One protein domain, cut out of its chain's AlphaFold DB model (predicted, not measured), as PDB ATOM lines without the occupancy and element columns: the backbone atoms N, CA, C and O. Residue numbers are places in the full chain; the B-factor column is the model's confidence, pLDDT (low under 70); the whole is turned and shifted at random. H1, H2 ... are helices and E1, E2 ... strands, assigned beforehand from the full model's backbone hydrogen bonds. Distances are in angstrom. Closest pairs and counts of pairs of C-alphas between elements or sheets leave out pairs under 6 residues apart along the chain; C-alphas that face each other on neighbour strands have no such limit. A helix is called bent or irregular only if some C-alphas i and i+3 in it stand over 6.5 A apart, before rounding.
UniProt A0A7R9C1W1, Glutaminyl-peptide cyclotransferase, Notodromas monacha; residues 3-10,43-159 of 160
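This is residues 3 to 10 and 43 to 159 of the 160 residues of the protein "Glutaminyl-peptide cyclotransferase" of Notodromas monacha (UniProt A0A7R9C1W1). A small two-strand parallel sheet, E1 beside E2, has the long helix H1 packed over one face, and a second long helix, H3, crosses H1 with its residues 149 to 157. Round this core run long loops, among them the link of residues 111 to 139, and residues 108 to 113 stand free at one end of the domain, with 108 to 110 belonging to the short helix H2. The printed part has 125 residues with three named helices and two named strands, in the order E1, H1, E2, H2, H3; 50 residues are in named elements, under half, and the class is mostly helix. The whole is compact, with a radius of gyration of the C-alphas of 14.7 A and spans of 46 by 38 by 24 A.

The sheet joins E1, residues 52 to 54, and E2, residues 92 to 96, as parallel neighbours at 39 degrees. C-alphas 52 and 92 face each other at 4.9 A, and N 93 and O 52 are within hydrogen-bond range at 2.9 A. With H1, residues 57 to 75, the strands form a strand-helix-strand unit, two parallel neighbour strands with a helix between them along the chain, and its crossover is right-handed. The closest C-alphas of H1 and E2 are those of Leu 67 and Phe 92, 5.5 A apart; those of H1 and E1 are Tyr 63 and Ser 54, 6.6 A apart. H3, residues 140 to 158, touches H1 with residues 149 to 157 alone, the closest C-alphas being those of Phe 66 and Gly 153 at 5.7 A. H1 and H3 run opposite ways at a steep tilt of 57 degrees. H3 is apart from both strands. H2, residues 107 to 110, touches no helix. Every O i to N i+4 pair is within hydrogen-bond range in H3, 12 of 15 are in H1, and H2 is too short for such a pair.

E1 begins at C-alpha 52 (88.689, 108.679, 135.473) and is 7.0 A long, and E2, residues 92 to 96, is 10.1 A. H1 and H3 are 26.8 A each; H1 is irregular, with C-alphas 58 and 61 8.0 A apart. H2 is 5.1 A long. H3 ends at C-alpha 158 (109.112, 107.115, 142.918).

The two C-alphas farthest apart are those of Lys 85 and Lys 112, 47.1 A. Residues 11 to 42 are not printed, and C-alphas 10 and 43 stand 16.2 A apart across this cut. The links from H1 to E2 and from H2 to H3 are long; that from E1 to H1 is tight. The mean pLDDT of the printed part is 81.5, and residues 3 to 10, 43 to 50 and 84 to 86 are under 70.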
ATOM      1  N   LEU A   3      97.196 115.821 141.792       43.09
ATOM      2  CA  LEU A   3      96.092 116.325 142.601       43.09
ATOM      3  C   LEU A   3      94.989 115.260 142.545       43.09
ATOM      4  O   LEU A   3      94.563 114.857 141.457       43.09
ATOM      5  N   LEU A   4      94.643 114.718 143.714       40.09
ATOM      6  CA  LEU A   4      93.551 113.765 143.884       40.09
ATOM      7  C   LEU A   4      92.368 114.503 144.502       40.09
ATOM      8  O   LEU A   4      92.304 114.632 145.724       40.09
ATOM      9  N   ASP A   5      91.437 114.927 143.658       36.31
ATOM     10  CA  ASP A   5      90.202 115.570 144.096       36.31
ATOM     11  C   ASP A   5      89.076 114.549 144.166       36.31
ATOM     12  O   ASP A   5      88.905 113.717 143.275       36.31
ATOM     13  N   LEU A   6      88.359 114.567 145.290       47.72
ATOM     14  CA  LEU A   6      87.488 113.495 145.750       47.72
ATOM     15  C   LEU A   6      86.147 114.109 146.281       47.72
ATOM     16  O   LEU A   6      86.256 114.968 147.139       47.72
ATOM     17  N   LEU A   7      84.925 113.660 145.863       43.22
ATOM     18  CA  LEU A   7      83.498 113.933 146.278       43.22
ATOM     19  C   LEU A   7      82.448 112.772 145.929       43.22
ATOM     20  O   LEU A   7      82.466 112.260 144.823       43.22
ATOM     21  N   GLY A   8      81.522 112.310 146.795       38.69
ATOM     22  CA  GLY A   8      80.938 110.922 146.922       38.69
ATOM     23  C   GLY A   8      79.915 110.289 145.922       38.69
ATOM     24  O   GLY A   8      79.595 110.850 144.886       38.69
ATOM     25  N   THR A   9      79.402 109.059 146.190       40.91
ATOM     26  CA  THR A   9      78.609 108.210 145.234       40.91
ATOM     27  C   THR A   9      77.088 108.394 145.234       40.91
ATOM     28  O   THR A   9      76.483 108.553 146.287       40.91
ATOM     29  N   ASP A  10      76.442 108.177 144.081       36.94
ATOM     30  CA  ASP A  10      74.997 107.913 144.029       36.94
ATOM     31  C   ASP A  10      74.655 106.467 144.454       36.94
ATOM     32  O   ASP A  10      75.194 105.495 143.906       36.94
ATOM     33  N   TRP A  43      84.875 116.702 154.555       33.56
ATOM     34  CA  TRP A  43      85.363 115.450 153.970       33.56
ATOM     35  C   TRP A  43      85.137 115.422 152.453       33.56
ATOM     36  O   TRP A  43      84.037 115.685 151.982       33.56
ATOM     37  N   THR A  44      86.185 115.061 151.713       35.00
ATOM     38  CA  THR A  44      86.273 114.926 150.245       35.00
ATOM     39  C   THR A  44      86.349 113.413 149.836       35.00
ATOM     40  O   THR A  44      87.008 112.642 150.528       35.00
ATOM     41  N   SER A  45      85.665 112.924 148.767       41.00
ATOM     42  CA  SER A  45      85.153 111.526 148.554       41.00
ATOM     43  C   SER A  45      84.938 110.825 147.116       41.00
ATOM     44  O   SER A  45      84.096 109.932 147.073       41.00
ATOM     45  N   LEU A  46      85.622 111.066 145.947       48.34
ATOM     46  CA  LEU A  46      85.162 110.779 144.513       48.34
ATOM     47  C   LEU A  46      85.191 109.315 144.076       48.34
ATOM     48  O   LEU A  46      85.769 108.925 143.058       48.34
ATOM     49  N   PHE A  47      84.465 108.486 144.802       44.25
ATOM     50  CA  PHE A  47      84.486 107.058 144.577       44.25
ATOM     51  C   PHE A  47      83.103 106.463 144.397       44.25
ATOM     52  O   PHE A  47      82.817 105.396 144.934       44.25
ATOM     53  N   GLY A  48      82.313 107.126 143.530       49.06
ATOM     54  CA  GLY A  48      81.239 106.515 142.728       49.06
ATOM     55  C   GLY A  48      81.738 105.324 141.906       49.06
ATOM     56  O   GLY A  48      82.787 104.769 142.193       49.06
ATOM     57  N   LEU A  49      81.042 104.927 140.840       58.53
ATOM     58  CA  LEU A  49      81.686 104.111 139.801       58.53
ATOM     59  C   LEU A  49      82.566 105.045 138.957       58.53
ATOM     60  O   LEU A  49      82.077 105.644 137.995       58.53
ATOM     61  N   PRO A  50      83.830 105.254 139.358       66.50
ATOM     62  CA  PRO A  50      84.605 106.416 138.982       66.50
ATOM     63  C   PRO A  50      85.156 106.198 137.579       66.50
ATOM     64  O   PRO A  50      85.988 105.326 137.364       66.50
ATOM     65  N   LYS A  51      84.697 106.981 136.607       81.25
ATOM     66  CA  LYS A  51      85.290 106.999 135.267       81.25
ATOM     67  C   LYS A  51      86.317 108.116 135.227       81.25
ATOM     68  O   LYS A  51      85.984 109.250 134.900       81.25
ATOM     69  N   ILE A  52      87.542 107.787 135.612       87.25
ATOM     70  CA  ILE A  52      88.689 108.679 135.473       87.25
ATOM     71  C   ILE A  52      89.171 108.545 134.025       87.25
ATOM     72  O   ILE A  52      89.350 107.428 133.537       87.25
ATOM     73  N   SER A  53      89.346 109.671 133.339       90.56
ATOM     74  CA  SER A  53      89.896 109.749 131.981       90.56
ATOM     75  C   SER A  53      91.221 110.508 131.998       90.56
ATOM     76  O   SER A  53      91.518 111.228 132.950       90.56
ATOM     77  N   SER A  54      92.019 110.393 130.936       91.69
ATOM     78  CA  SER A  54      93.216 111.230 130.802       91.69
ATOM     79  C   SER A  54      92.863 112.599 130.225       91.69
ATOM     80  O   SER A  54      92.492 112.710 129.054       91.69
ATOM     81  N   TYR A  55      92.976 113.644 131.043       90.00
ATOM     82  CA  TYR A  55      92.655 115.026 130.662       90.00
ATOM     83  C   TYR A  55      93.857 115.794 130.079       90.00
ATOM     84  O   TYR A  55      93.666 116.716 129.284       90.00
ATOM     85  N   MET A  56      95.094 115.403 130.414       89.44
ATOM     86  CA  MET A  56      96.320 116.115 130.027       89.44
ATOM     87  C   MET A  56      97.307 115.203 129.288       89.44
ATOM     88  O   MET A  56      97.906 114.298 129.871       89.44
ATOM     89  N   GLN A  57      97.570 115.512 128.014       91.88
ATOM     90  CA  GLN A  57      98.553 114.793 127.190       91.88
ATOM     91  C   GLN A  57      99.969 114.816 127.803       91.88
ATOM     92  O   GLN A  57     100.722 113.852 127.677       91.88
ATOM     93  N   SER A  58     100.325 115.890 128.519       91.06
ATOM     94  CA  SER A  58     101.640 116.078 129.151       91.06
ATOM     95  C   SER A  58     101.949 115.106 130.299       91.06
ATOM     96  O   SER A  58     103.109 115.022 130.716       91.06
ATOM     97  N   THR A  59     100.943 114.372 130.787       93.31
ATOM     98  CA  THR A  59     101.055 113.326 131.819       93.31
ATOM     99  C   THR A  59     100.483 111.977 131.377       93.31
ATOM    100  O   THR A  59     100.292 111.103 132.222       93.31
ATOM    101  N   GLN A  60     100.213 111.780 130.078       93.50
ATOM    102  CA  GLN A  60      99.623 110.538 129.560       93.50
ATOM    103  C   GLN A  60     100.431 109.301 129.979       93.50
ATOM    104  O   GLN A  60      99.865 108.341 130.480       93.50
ATOM    105  N   ASN A  61     101.760 109.365 129.903       94.44
ATOM    106  CA  ASN A  61     102.650 108.277 130.315       94.44
ATOM    107  C   ASN A  61     102.544 107.906 131.812       94.44
ATOM    108  O   ASN A  61     102.797 106.762 132.182       94.44
ATOM    109  N   ILE A  62     102.194 108.862 132.681       94.50
ATOM    110  CA  ILE A  62     101.946 108.606 134.108       94.50
ATOM    111  C   ILE A  62     100.552 107.992 134.274       94.50
ATOM    112  O   ILE A  62     100.384 107.024 135.009       94.50
ATOM    113  N   TYR A  63      99.556 108.510 133.554       94.81
ATOM    114  CA  TYR A  63      98.205 107.952 133.527       94.81
ATOM    115  C   TYR A  63      98.192 106.483 133.054       94.81
ATOM    116  O   TYR A  63      97.549 105.634 133.673       94.81
ATOM    117  N   ASP A  64      98.971 106.157 132.019       95.19
ATOM    118  CA  ASP A  64      99.109 104.801 131.477       95.19
ATOM    119  C   ASP A  64      99.681 103.812 132.507       95.19
ATOM    120  O   ASP A  64      99.251 102.657 132.544       95.19
ATOM    121  N   LYS A  65     100.581 104.256 133.402       95.56
ATOM    122  CA  LYS A  65     101.054 103.447 134.544       95.56
ATOM    123  C   LYS A  65      99.897 103.090 135.485       95.56
ATOM    124  O   LYS A  65      99.730 101.918 135.813       95.56
ATOM    125  N   PHE A  66      99.048 104.051 135.867       95.44
ATOM    126  CA  PHE A  66      97.871 103.775 136.709       95.44
ATOM    127  C   PHE A  66      96.873 102.824 136.028       95.44
ATOM    128  O   PHE A  66      96.349 101.913 136.675       95.44
ATOM    129  N   LEU A  67      96.665 102.971 134.714       94.75
ATOM    130  CA  LEU A  67      95.843 102.057 133.919       94.75
ATOM    131  C   LEU A  67      96.437 100.637 133.893       94.75
ATOM    132  O   LEU A  67      95.709  99.672 134.129       94.75
ATOM    133  N   ALA A  68      97.746 100.494 133.676       95.88
ATOM    134  CA  ALA A  68      98.431  99.201 133.705       95.88
ATOM    135  C   ALA A  68      98.372  98.539 135.095       95.88
ATOM    136  O   ALA A  68      98.124  97.336 135.199       95.88
ATOM    137  N   ILE A  69      98.524  99.321 136.170       96.06
ATOM    138  CA  ILE A  69      98.434  98.848 137.558       96.06
ATOM    139  C   ILE A  69      97.025  98.334 137.877       96.06
ATOM    140  O   ILE A  69      96.904  97.231 138.415       96.06
ATOM    141  N   GLN A  70      95.956  99.058 137.506       94.19
ATOM    142  CA  GLN A  70      94.580  98.574 137.713       94.19
ATOM    143  C   GLN A  70      94.369  97.214 137.023       94.19
ATOM    144  O   GLN A  70      93.754  96.306 137.586       94.19
ATOM    145  N   ASP A  71      94.884  97.067 135.799       94.06
ATOM    146  CA  ASP A  71      94.668  95.887 134.973       94.06
ATOM    147  C   ASP A  71      95.467  94.694 135.509       94.06
ATOM    148  O   ASP A  71      94.932  93.587 135.585       94.06
ATOM    149  N   HIS A  72      96.694  94.921 135.985       95.44
ATOM    150  CA  HIS A  72      97.510  93.910 136.659       95.44
ATOM    151  C   HIS A  72      96.872  93.414 137.961       95.44
ATOM    152  O   HIS A  72      96.749  92.206 138.171       95.44
ATOM    153  N   LEU A  73      96.408  94.332 138.819       94.38
ATOM    154  CA  LEU A  73      95.753  93.993 140.087       94.38
ATOM    155  C   LEU A  73      94.430  93.246 139.864       94.38
ATOM    156  O   LEU A  73      94.174  92.241 140.533       94.38
ATOM    157  N   ARG A  74      93.624  93.672 138.878       91.50
ATOM    158  CA  ARG A  74      92.411  92.957 138.453       91.50
ATOM    159  C   ARG A  74      92.744  91.545 137.979       91.50
ATOM    160  O   ARG A  74      92.112  90.591 138.426       91.50
ATOM    161  N   ASN A  75      93.722  91.397 137.085       92.50
ATOM    162  CA  ASN A  75      94.080  90.101 136.508       92.50
ATOM    163  C   ASN A  75      94.614  89.128 137.580       92.50
ATOM    164  O   ASN A  75      94.349  87.930 137.503       92.50
ATOM    165  N   LYS A  76      95.284  89.642 138.623       94.38
ATOM    166  CA  LYS A  76      95.690  88.874 139.815       94.38
ATOM    167  C   LYS A  76      94.576  88.644 140.850       94.38
ATOM    168  O   LYS A  76      94.838  87.997 141.858       94.38
ATOM    169  N   ARG A  77      93.352  89.142 140.619       91.69
ATOM    170  CA  ARG A  77      92.207  89.083 141.556       91.69
ATOM    171  C   ARG A  77      92.505  89.702 142.933       91.69
ATOM    172  O   ARG A  77      91.983  89.246 143.943       91.69
ATOM    173  N   LEU A  78      93.342  90.742 142.964       93.12
ATOM    174  CA  LEU A  78      93.708  91.470 144.188       93.12
ATOM    175  C   LEU A  78      92.764  92.640 144.503       93.12
ATOM    176  O   LEU A  78      92.855  93.224 145.578       93.12
ATOM    177  N   LEU A  79      91.872  92.988 143.573       90.69
ATOM    178  CA  LEU A  79      90.875  94.042 143.746       90.69
ATOM    179  C   LEU A  79      89.562  93.451 144.273       90.69
ATOM    180  O   LEU A  79      89.086  92.428 143.779       90.69
ATOM    181  N   VAL A  80      88.967  94.130 145.249       87.88
ATOM    182  CA  VAL A  80      87.675  93.806 145.859       87.88
ATOM    183  C   VAL A  80      86.570  93.890 144.802       87.88
ATOM    184  O   VAL A  80      86.481  94.860 144.040       87.88
ATOM    185  N   ALA A  81      85.719  92.866 144.744       84.06
ATOM    186  CA  ALA A  81      84.551  92.853 143.870       84.06
ATOM    187  C   ALA A  81      83.508  93.895 144.315       84.06
ATOM    188  O   ALA A  81      83.384  94.200 145.498       84.06
ATOM    189  N   HIS A  82      82.759  94.443 143.357       76.44
ATOM    190  CA  HIS A  82      81.702  95.431 143.623       76.44
ATOM    191  C   HIS A  82      80.336  94.758 143.803       76.44
ATOM    192  O   HIS A  82      79.418  95.364 144.342       76.44
ATOM    193  N   ASP A  83      80.208  93.501 143.376       70.00
ATOM    194  CA  ASP A  83      79.077  92.640 143.690       70.00
ATOM    195  C   ASP A  83      79.541  91.377 144.435       70.00
ATOM    196  O   ASP A  83      80.701  90.961 144.367       70.00
ATOM    197  N   GLY A  84      78.605  90.711 145.114       60.03
ATOM    198  CA  GLY A  84      78.835  89.395 145.723       60.03
ATOM    199  C   GLY A  84      79.022  88.254 144.710       60.03
ATOM    200  O   GLY A  84      78.939  87.091 145.091       60.03
ATOM    201  N   LYS A  85      79.219  88.562 143.419       63.00
ATOM    202  CA  LYS A  85      79.383  87.609 142.309       63.00
ATOM    203  C   LYS A  85      80.779  87.696 141.673       63.00
ATOM    204  O   LYS A  85      81.041  87.014 140.685       63.00
ATOM    205  N   GLY A  86      81.685  88.493 142.246       66.75
ATOM    206  CA  GLY A  86      83.082  88.590 141.820       66.75
ATOM    207  C   GLY A  86      83.344  89.587 140.685       66.75
ATOM    208  O   GLY A  86      84.429  89.559 140.101       66.75
ATOM    209  N   LYS A  87      82.391  90.463 140.340       71.69
ATOM    210  CA  LYS A  87      82.563  91.437 139.257       71.69
ATOM    211  C   LYS A  87      83.347  92.670 139.713       71.69
ATOM    212  O   LYS A  87      83.094  93.268 140.759       71.69
ATOM    213  N   TYR A  88      84.301  93.065 138.876       78.00
ATOM    214  CA  TYR A  88      85.118  94.266 139.027       78.00
ATOM    215  C   TYR A  88      84.688  95.346 138.026       78.00
ATOM    216  O   TYR A  88      84.393  95.041 136.867       78.00
ATOM    217  N   CYS A  89      84.716  96.606 138.455       79.38
ATOM    218  CA  CYS A  89      84.425  97.774 137.630       79.38
ATOM    219  C   CYS A  89      85.728  98.527 137.323       79.38
ATOM    220  O   CYS A  89      86.522  98.763 138.226       79.38
ATOM    221  N   LYS A  90      85.968  98.891 136.054       85.38
ATOM    222  CA  LYS A  90      87.162  99.667 135.659       85.38
ATOM    223  C   LYS A  90      87.057 101.117 136.132       85.38
ATOM    224  O   LYS A  90      85.965 101.681 136.090       85.38
ATOM    225  N   TYR A  91      88.197 101.708 136.489       87.19
ATOM    226  CA  TYR A  91      88.283 103.076 137.000       87.19
ATOM    227  C   TYR A  91      88.962 104.022 136.016       87.19
ATOM    228  O   TYR A  91      88.370 105.000 135.565       87.19
ATOM    229  N   PHE A  92      90.191 103.684 135.629       90.50
ATOM    230  CA  PHE A  92      90.940 104.422 134.622       90.50
ATOM    231  C   PHE A  92      90.492 103.950 133.239       90.50
ATOM    232  O   PHE A  92      90.521 102.754 132.925       90.50
ATOM    233  N   ARG A  93      90.036 104.886 132.415       87.75
ATOM    234  CA  ARG A  93      89.600 104.661 131.037       87.75
ATOM    235  C   ARG A  93      90.775 104.702 130.068       87.75
ATOM    236  O   ARG A  93      91.697 105.486 130.256       87.75
ATOM    237  N   SER A  94      90.740 103.889 129.016       85.75
ATOM    238  CA  SER A  94      91.704 103.999 127.909       85.75
ATOM    239  C   SER A  94      91.398 105.189 126.996       85.75
ATOM    240  O   SER A  94      92.251 105.619 126.230       85.75
ATOM    241  N   GLU A  95      90.174 105.714 127.059       83.56
ATOM    242  CA  GLU A  95      89.755 106.894 126.317       83.56
ATOM    243  C   GLU A  95      90.309 108.181 126.946       83.56
ATOM    244  O   GLU A  95      90.206 108.408 128.155       83.56
ATOM    245  N   THR A  96      90.878 109.048 126.108       86.56
ATOM    246  CA  THR A  96      91.348 110.374 126.512       86.56
ATOM    247  C   THR A  96      90.200 111.384 126.487       86.56
ATOM    248  O   THR A  96      89.249 111.269 125.715       86.56
ATOM    249  N   ALA A  97      90.294 112.391 127.350       86.62
ATOM    250  CA  ALA A  97      89.360 113.507 127.478       86.62
ATOM    251  C   ALA A  97      90.104 114.849 127.337       86.62
ATOM    252  O   ALA A  97      89.786 115.830 128.013       86.62
ATOM    253  N   TYR A  98      91.132 114.882 126.480       84.88
ATOM    254  CA  TYR A  98      91.966 116.061 126.245       84.88
ATOM    255  C   TYR A  98      91.126 117.286 125.863       84.88
ATOM    256  O   TYR A  98      90.200 117.187 125.061       84.88
ATOM    257  N   GLY A  99      91.457 118.446 126.434       72.81
ATOM    258  CA  GLY A  99      90.717 119.693 126.204       72.81
ATOM    259  C   GLY A  99      89.379 119.798 126.949       72.81
ATOM    260  O   GLY A  99      88.711 120.823 126.844       72.81
ATOM    261  N   THR A 100      88.989 118.785 127.734       82.44
ATOM    262  CA  THR A 100      87.867 118.914 128.675       82.44
ATOM    263  C   THR A 100      88.290 119.818 129.829       82.44
ATOM    264  O   THR A 100      89.054 119.410 130.703       82.44
ATOM    265  N   ASN A 101      87.784 121.049 129.837       77.62
ATOM    266  CA  ASN A 101      88.077 122.027 130.878       77.62
ATOM    267  C   ASN A 101      87.199 121.782 132.111       77.62
ATOM    268  O   ASN A 101      86.138 122.386 132.261       77.62
ATOM    269  N   ILE A 102      87.660 120.903 132.998       85.25
ATOM    270  CA  ILE A 102      87.188 120.849 134.384       85.25
ATOM    271  C   ILE A 102      88.097 121.777 135.189       85.25
ATOM    272  O   ILE A 102      89.291 121.508 135.296       85.25
ATOM    273  N   ALA A 103      87.556 122.882 135.701       86.25
ATOM    274  CA  ALA A 103      88.306 123.800 136.551       86.25
ATOM    275  C   ALA A 103      88.313 123.287 137.996       86.25
ATOM    276  O   ALA A 103      87.255 123.004 138.547       86.25
ATOM    277  N   ASP A 104      89.506 123.196 138.577       87.12
ATOM    278  CA  ASP A 104      89.741 122.793 139.964       87.12
ATOM    279  C   ASP A 104      91.033 123.466 140.479       87.12
ATOM    280  O   ASP A 104      91.682 124.218 139.737       87.12
ATOM    281  N   ASP A 105      91.457 123.160 141.705       86.94
ATOM    282  CA  ASP A 105      92.642 123.726 142.374       86.94
ATOM    283  C   ASP A 105      93.958 123.572 141.581       86.94
ATOM    284  O   ASP A 105      94.939 124.279 141.826       86.94
ATOM    285  N   HIS A 106      94.000 122.702 140.569       86.38
ATOM    286  CA  HIS A 106      95.145 122.558 139.672       86.38
ATOM    287  C   HIS A 106      95.335 123.727 138.680       86.38
ATOM    288  O   HIS A 106      96.440 123.897 138.155       86.38
ATOM    289  N   VAL A 107      94.306 124.542 138.403       90.19
ATOM    290  CA  VAL A 107      94.343 125.586 137.354       90.19
ATOM    291  C   VAL A 107      95.467 126.622 137.568       90.19
ATOM    292  O   VAL A 107      96.236 126.857 136.629       90.19
ATOM    293  N   PRO A 108      95.683 127.196 138.773       93.50
ATOM    294  CA  PRO A 108      96.792 128.124 139.019       93.50
ATOM    295  C   PRO A 108      98.187 127.502 138.846       93.50
ATOM    296  O   PRO A 108      99.147 128.222 138.562       93.50
ATOM    297  N   PHE A 109      98.318 126.182 139.011       93.00
ATOM    298  CA  PHE A 109      99.576 125.452 138.819       93.00
ATOM    299  C   PHE A 109      99.815 125.124 137.343       93.00
ATOM    300  O   PHE A 109     100.930 125.294 136.848       93.00
ATOM    301  N   MET A 110      98.764 124.730 136.620       89.81
ATOM    302  CA  MET A 110      98.796 124.527 135.171       89.81
ATOM    303  C   MET A 110      99.221 125.811 134.442       89.81
ATOM    304  O   MET A 110     100.120 125.770 133.604       89.81
ATOM    305  N   ASN A 111      98.685 126.967 134.853       91.81
ATOM    306  CA  ASN A 111      99.074 128.287 134.335       91.81
ATOM    307  C   ASN A 111     100.548 128.658 134.614       91.81
ATOM    308  O   ASN A 111     101.091 129.548 133.966       91.81
ATOM    309  N   LYS A 112     101.211 127.973 135.557       95.44
ATOM    310  CA  LYS A 112     102.647 128.107 135.866       95.44
ATOM    311  C   LYS A 112     103.506 127.006 135.218       95.44
ATOM    312  O   LYS A 112     104.666 126.842 135.583       95.44
ATOM    313  N   GLY A 113     102.949 126.232 134.282       92.25
ATOM    314  CA  GLY A 113     103.659 125.165 133.566       92.25
ATOM    315  C   GLY A 113     103.845 123.865 134.358       92.25
ATOM    316  O   GLY A 113     104.576 122.977 133.916       92.25
ATOM    317  N   VAL A 114     103.196 123.711 135.518       93.69
ATOM    318  CA  VAL A 114     103.257 122.463 136.292       93.69
ATOM    319  C   VAL A 114     102.485 121.371 135.554       93.69
ATOM    320  O   VAL A 114     101.316 121.540 135.220       93.69
ATOM    321  N   LYS A 115     103.117 120.211 135.339       92.31
ATOM    322  CA  LYS A 115     102.436 119.025 134.801       92.31
ATOM    323  C   LYS A 115     101.442 118.473 135.831       92.31
ATOM    324  O   LYS A 115     101.840 118.136 136.955       92.31
ATOM    325  N   ILE A 116     100.174 118.381 135.432       90.44
ATOM    326  CA  ILE A 116      99.045 117.942 136.261       90.44
ATOM    327  C   ILE A 116      98.560 116.581 135.776       90.44
ATOM    328  O   ILE A 116      98.171 116.454 134.621       90.44
ATOM    329  N   LEU A 117      98.536 115.598 136.676       91.38
ATOM    330  CA  LEU A 117      97.704 114.408 136.521       91.38
ATOM    331  C   LEU A 117      96.427 114.657 137.327       91.38
ATOM    332  O   LEU A 117      96.486 114.666 138.557       91.38
ATOM    333  N   HIS A 118      95.312 114.905 136.641       88.44
ATOM    334  CA  HIS A 118      94.028 115.226 137.266       88.44
ATOM    335  C   HIS A 118      93.203 113.946 137.449       88.44
ATOM    336  O   HIS A 118      92.685 113.390 136.479       88.44
ATOM    337  N   ALA A 119      93.119 113.443 138.682       88.44
ATOM    338  CA  ALA A 119      92.491 112.158 138.994       88.44
ATOM    339  C   ALA A 119      90.988 112.285 139.325       88.44
ATOM    340  O   ALA A 119      90.517 111.704 140.300       88.44
ATOM    341  N   ILE A 120      90.244 113.035 138.504       84.31
ATOM    342  CA  ILE A 120      88.821 113.335 138.710       84.31
ATOM    343  C   ILE A 120      87.905 112.453 137.840       84.31
ATOM    344  O   ILE A 120      88.267 112.044 136.729       84.31
ATOM    345  N   VAL A 121      86.695 112.167 138.319       83.75
ATOM    346  CA  VAL A 121      85.707 111.335 137.608       83.75
ATOM    347  C   VAL A 121      84.844 112.177 136.668       83.75
ATOM    348  O   VAL A 121      84.502 113.312 136.988       83.75
ATOM    349  N   SER A 122      84.446 111.614 135.526       79.00
ATOM    350  CA  SER A 122      83.459 112.229 134.633       79.00
ATOM    351  C   SER A 122      82.492 111.182 134.046       79.00
ATOM    352  O   SER A 122      82.943 110.163 133.506       79.00
ATOM    353  N   PRO A 123      81.160 111.387 134.119       82.56
ATOM    354  CA  PRO A 123      80.474 112.526 134.740       82.56
ATOM    355  C   PRO A 123      80.649 112.554 136.265       82.56
ATOM    356  O   PRO A 123      80.957 111.526 136.873       82.56
ATOM    357  N   PHE A 124      80.425 113.719 136.874       80.44
ATOM    358  CA  PHE A 124      80.339 113.825 138.328       80.44
ATOM    359  C   PHE A 124      79.156 113.010 138.878       80.44
ATOM    360  O   PHE A 124      78.161 112.809 138.169       80.44
ATOM    361  N   PRO A 125      79.240 112.539 140.133       76.81
ATOM    362  CA  PRO A 125      78.118 111.920 140.825       76.81
ATOM    363  C   PRO A 125      76.915 112.868 140.913       76.81
ATOM    364  O   PRO A 125      77.073 114.071 141.096       76.81
ATOM    365  N   SER A 126      75.702 112.326 140.820       80.00
ATOM    366  CA  SER A 126      74.446 113.097 140.887       80.00
ATOM    367  C   SER A 126      74.237 113.822 142.222       80.00
ATOM    368  O   SER A 126      73.565 114.848 142.258       80.00
ATOM    369  N   ILE A 127      74.821 113.296 143.302       79.31
ATOM    370  CA  ILE A 127      74.764 113.864 144.654       79.31
ATOM    371  C   ILE A 127      75.831 114.937 144.922       79.31
ATOM    372  O   ILE A 127      75.855 115.509 146.013       79.31
ATOM    373  N   TRP A 128      76.712 115.216 143.958       78.69
ATOM    374  CA  TRP A 128      77.722 116.269 144.064       78.69
ATOM    375  C   TRP A 128      77.067 117.629 144.348       78.69
ATOM    376  O   TRP A 128      76.064 117.979 143.728       78.69
ATOM    377  N   HIS A 129      77.629 118.389 145.293       82.19
ATOM    378  CA  HIS A 129      77.049 119.645 145.800       82.19
ATOM    379  C   HIS A 129      75.619 119.512 146.375       82.19
ATOM    380  O   HIS A 129      74.839 120.464 146.346       82.19
ATOM    381  N   THR A 130      75.277 118.354 146.948       83.44
ATOM    382  CA  THR A 130      74.040 118.156 147.726       83.44
ATOM    383  C   THR A 130      74.354 117.683 149.145       83.44
ATOM    384  O   THR A 130      75.399 117.081 149.381       83.44
ATOM    385  N   ASP A 131      73.410 117.845 150.078       84.38
ATOM    386  CA  ASP A 131      73.513 117.318 151.455       84.38
ATOM    387  C   ASP A 131      73.569 115.771 151.528       84.38
ATOM    388  O   ASP A 131      73.676 115.180 152.607       84.38
ATOM    389  N   LEU A 132      73.462 115.086 150.380       81.75
ATOM    390  CA  LEU A 132      73.638 113.641 150.255       81.75
ATOM    391  C   LEU A 132      75.103 113.234 150.016       81.75
ATOM    392  O   LEU A 132      75.393 112.043 150.129       81.75
ATOM    393  N   ASP A 133      76.029 114.165 149.751       74.25
ATOM    394  CA  ASP A 133      77.474 113.882 149.769       74.25
ATOM    395  C   ASP A 133      77.989 113.831 151.211       74.25
ATOM    396  O   ASP A 133      78.393 114.822 151.817       74.25
ATOM    397  N   ARG A 134      77.878 112.634 151.788       77.12
ATOM    398  CA  ARG A 134      78.226 112.320 153.173       77.12
ATOM    399  C   ARG A 134      78.763 110.896 153.293       77.12
ATOM    400  O   ARG A 134      78.700 110.103 152.357       77.12
ATOM    401  N   ASP A 135      79.267 110.576 154.477       77.44
ATOM    402  CA  ASP A 135      79.866 109.295 154.867       77.44
ATOM    403  C   ASP A 135      79.118 108.031 154.393       77.44
ATOM    404  O   ASP A 135      79.749 107.093 153.904       77.44
ATOM    405  N   ILE A 136      77.784 107.993 154.484       76.38
ATOM    406  CA  ILE A 136      76.991 106.827 154.046       76.38
ATOM    407  C   ILE A 136      76.991 106.611 152.525       76.38
ATOM    408  O   ILE A 136      76.657 105.523 152.060       76.38
ATOM    409  N   SER A 137      77.339 107.642 151.757       73.19
ATOM    410  CA  SER A 137      77.339 107.648 150.294       73.19
ATOM    411  C   SER A 137      78.691 107.195 149.733       73.19
ATOM    412  O   SER A 137      78.928 107.308 148.533       73.19
ATOM    413  N   LEU A 138      79.592 106.688 150.584       78.38
ATOM    414  CA  LEU A 138      80.908 106.155 150.237       78.38
ATOM    415  C   LEU A 138      80.836 104.671 149.843       78.38
ATOM    416  O   LEU A 138      80.404 103.824 150.627       78.38
ATOM    417  N   HIS A 139      81.356 104.317 148.664       78.44
ATOM    418  CA  HIS A 139      81.446 102.920 148.236       78.44
ATOM    419  C   HIS A 139      82.800 102.301 148.621       78.44
ATOM    420  O   HIS A 139      83.791 102.379 147.889       78.44
ATOM    421  N   TRP A 140      82.841 101.653 149.789       81.62
ATOM    422  CA  TRP A 140      84.065 101.095 150.380       81.62
ATOM    423  C   TRP A 140      84.900 100.167 149.475       81.62
ATOM    424  O   TRP A 140      86.127 100.288 149.530       81.62
ATOM    425  N   PRO A 141      84.333  99.272 148.636       84.38
ATOM    426  CA  PRO A 141      85.126  98.486 147.684       84.38
ATOM    427  C   PRO A 141      85.868  99.352 146.658       84.38
ATOM    428  O   PRO A 141      87.035  99.093 146.367       84.38
ATOM    429  N   THR A 142      85.230 100.418 146.154       84.62
ATOM    430  CA  THR A 142      85.872 101.361 145.222       84.62
ATOM    431  C   THR A 142      87.045 102.069 145.897       84.62
ATOM    432  O   THR A 142      88.150 102.092 145.356       84.62
ATOM    433  N   ILE A 143      86.822 102.591 147.108       85.19
ATOM    434  CA  ILE A 143      87.829 103.317 147.895       85.19
ATOM    435  C   ILE A 143      89.045 102.427 148.185       85.19
ATOM    436  O   ILE A 143      90.182 102.850 147.992       85.19
ATOM    437  N   GLN A 144      88.826 101.178 148.609       88.12
ATOM    438  CA  GLN A 144      89.907 100.225 148.884       88.12
ATOM    439  C   GLN A 144      90.751  99.932 147.640       88.12
ATOM    440  O   GLN A 144      91.981  99.989 147.699       88.12
ATOM    441  N   ASN A 145      90.102  99.672 146.506       90.69
ATOM    442  CA  ASN A 145      90.802  99.361 145.266       90.69
ATOM    443  C   ASN A 145      91.596 100.557 144.733       90.69
ATOM    444  O   ASN A 145      92.733 100.388 144.294       90.69
ATOM    445  N   LEU A 146      91.035 101.767 144.798       90.56
ATOM    446  CA  LEU A 146      91.735 102.968 144.346       90.56
ATOM    447  C   LEU A 146      92.864 103.357 145.294       90.56
ATOM    448  O   LEU A 146      93.949 103.661 144.812       90.56
ATOM    449  N   ASN A 147      92.702 103.198 146.610       92.38
ATOM    450  CA  ASN A 147      93.819 103.293 147.553       92.38
ATOM    451  C   ASN A 147      94.956 102.315 147.208       92.38
ATOM    452  O   ASN A 147      96.127 102.684 147.298       92.38
ATOM    453  N   MET A 148      94.641 101.084 146.786       93.38
ATOM    454  CA  MET A 148      95.653 100.112 146.355       93.38
ATOM    455  C   MET A 148      96.363 100.553 145.066       93.38
ATOM    456  O   MET A 148      97.594 100.550 145.013       93.38
ATOM    457  N   ILE A 149      95.601 100.981 144.052       94.31
ATOM    458  CA  ILE A 149      96.135 101.464 142.769       94.31
ATOM    459  C   ILE A 149      96.996 102.718 142.970       94.31
ATOM    460  O   ILE A 149      98.096 102.789 142.426       94.31
ATOM    461  N   PHE A 150      96.551 103.678 143.788       94.31
ATOM    462  CA  PHE A 150      97.300 104.903 144.063       94.31
ATOM    463  C   PHE A 150      98.576 104.648 144.861       94.31
ATOM    464  O   PHE A 150      99.619 105.178 144.490       94.31
ATOM    465  N   ARG A 151      98.545 103.794 145.893       95.69
ATOM    466  CA  ARG A 151      99.759 103.421 146.644       95.69
ATOM    467  C   ARG A 151     100.816 102.791 145.740       95.69
ATOM    468  O   ARG A 151     101.972 103.197 145.792       95.69
ATOM    469  N   ILE A 152     100.416 101.843 144.892       96.50
ATOM    470  CA  ILE A 152     101.338 101.158 143.977       96.50
ATOM    471  C   ILE A 152     101.818 102.106 142.871       96.50
ATOM    472  O   ILE A 152     103.003 102.105 142.560       96.50
ATOM    473  N   GLY A 153     100.951 102.961 142.322       94.81
ATOM    474  CA  GLY A 153     101.346 103.922 141.286       94.81
ATOM    475  C   GLY A 153     102.231 105.061 141.793       94.81
ATOM    476  O   GLY A 153     103.097 105.523 141.059       94.81
ATOM    477  N   VAL A 154     102.086 105.481 143.054       94.69
ATOM    478  CA  VAL A 154     103.027 106.419 143.687       94.69
ATOM    479  C   VAL A 154     104.372 105.741 143.966       94.69
ATOM    480  O   VAL A 154     105.401 106.352 143.696       94.69
ATOM    481  N   ALA A 155     104.392 104.483 144.423       96.62
ATOM    482  CA  ALA A 155     105.637 103.724 144.588       96.62
ATOM    483  C   ALA A 155     106.382 103.537 143.249       96.62
ATOM    484  O   ALA A 155     107.544 103.916 143.138       96.62
ATOM    485  N   ASP A 156     105.687 103.090 142.198       95.06
ATOM    486  CA  ASP A 156     106.226 102.942 140.834       95.06
ATOM    487  C   ASP A 156     106.648 104.283 140.192       95.06
ATOM    488  O   ASP A 156     107.569 104.324 139.373       95.06
ATOM    489  N   TYR A 157     106.014 105.400 140.562       92.38
ATOM    490  CA  TYR A 157     106.449 106.735 140.140       92.38
ATOM    491  C   TYR A 157     107.736 107.191 140.851       92.38
ATOM    492  O   TYR A 157     108.543 107.901 140.253       92.38
ATOM    493  N   LEU A 158     107.932 106.787 142.111       95.44
ATOM    494  CA  LEU A 158     109.112 107.115 142.918       95.44
ATOM    495  C   LEU A 158     110.271 106.112 142.759       95.44
ATOM    496  O   LEU A 158     111.389 106.428 143.157       95.44
ATOM    497  N   GLY A 159     110.025 104.938 142.169       94.56
ATOM    498  CA  GLY A 159     111.017 103.870 142.015       94.56
ATOM    499  C   GLY A 159     111.267 103.067 143.296       94.56
ATOM    500  O   GLY A 159     112.412 102.700 143.555       94.56
TER     501      GLY A 159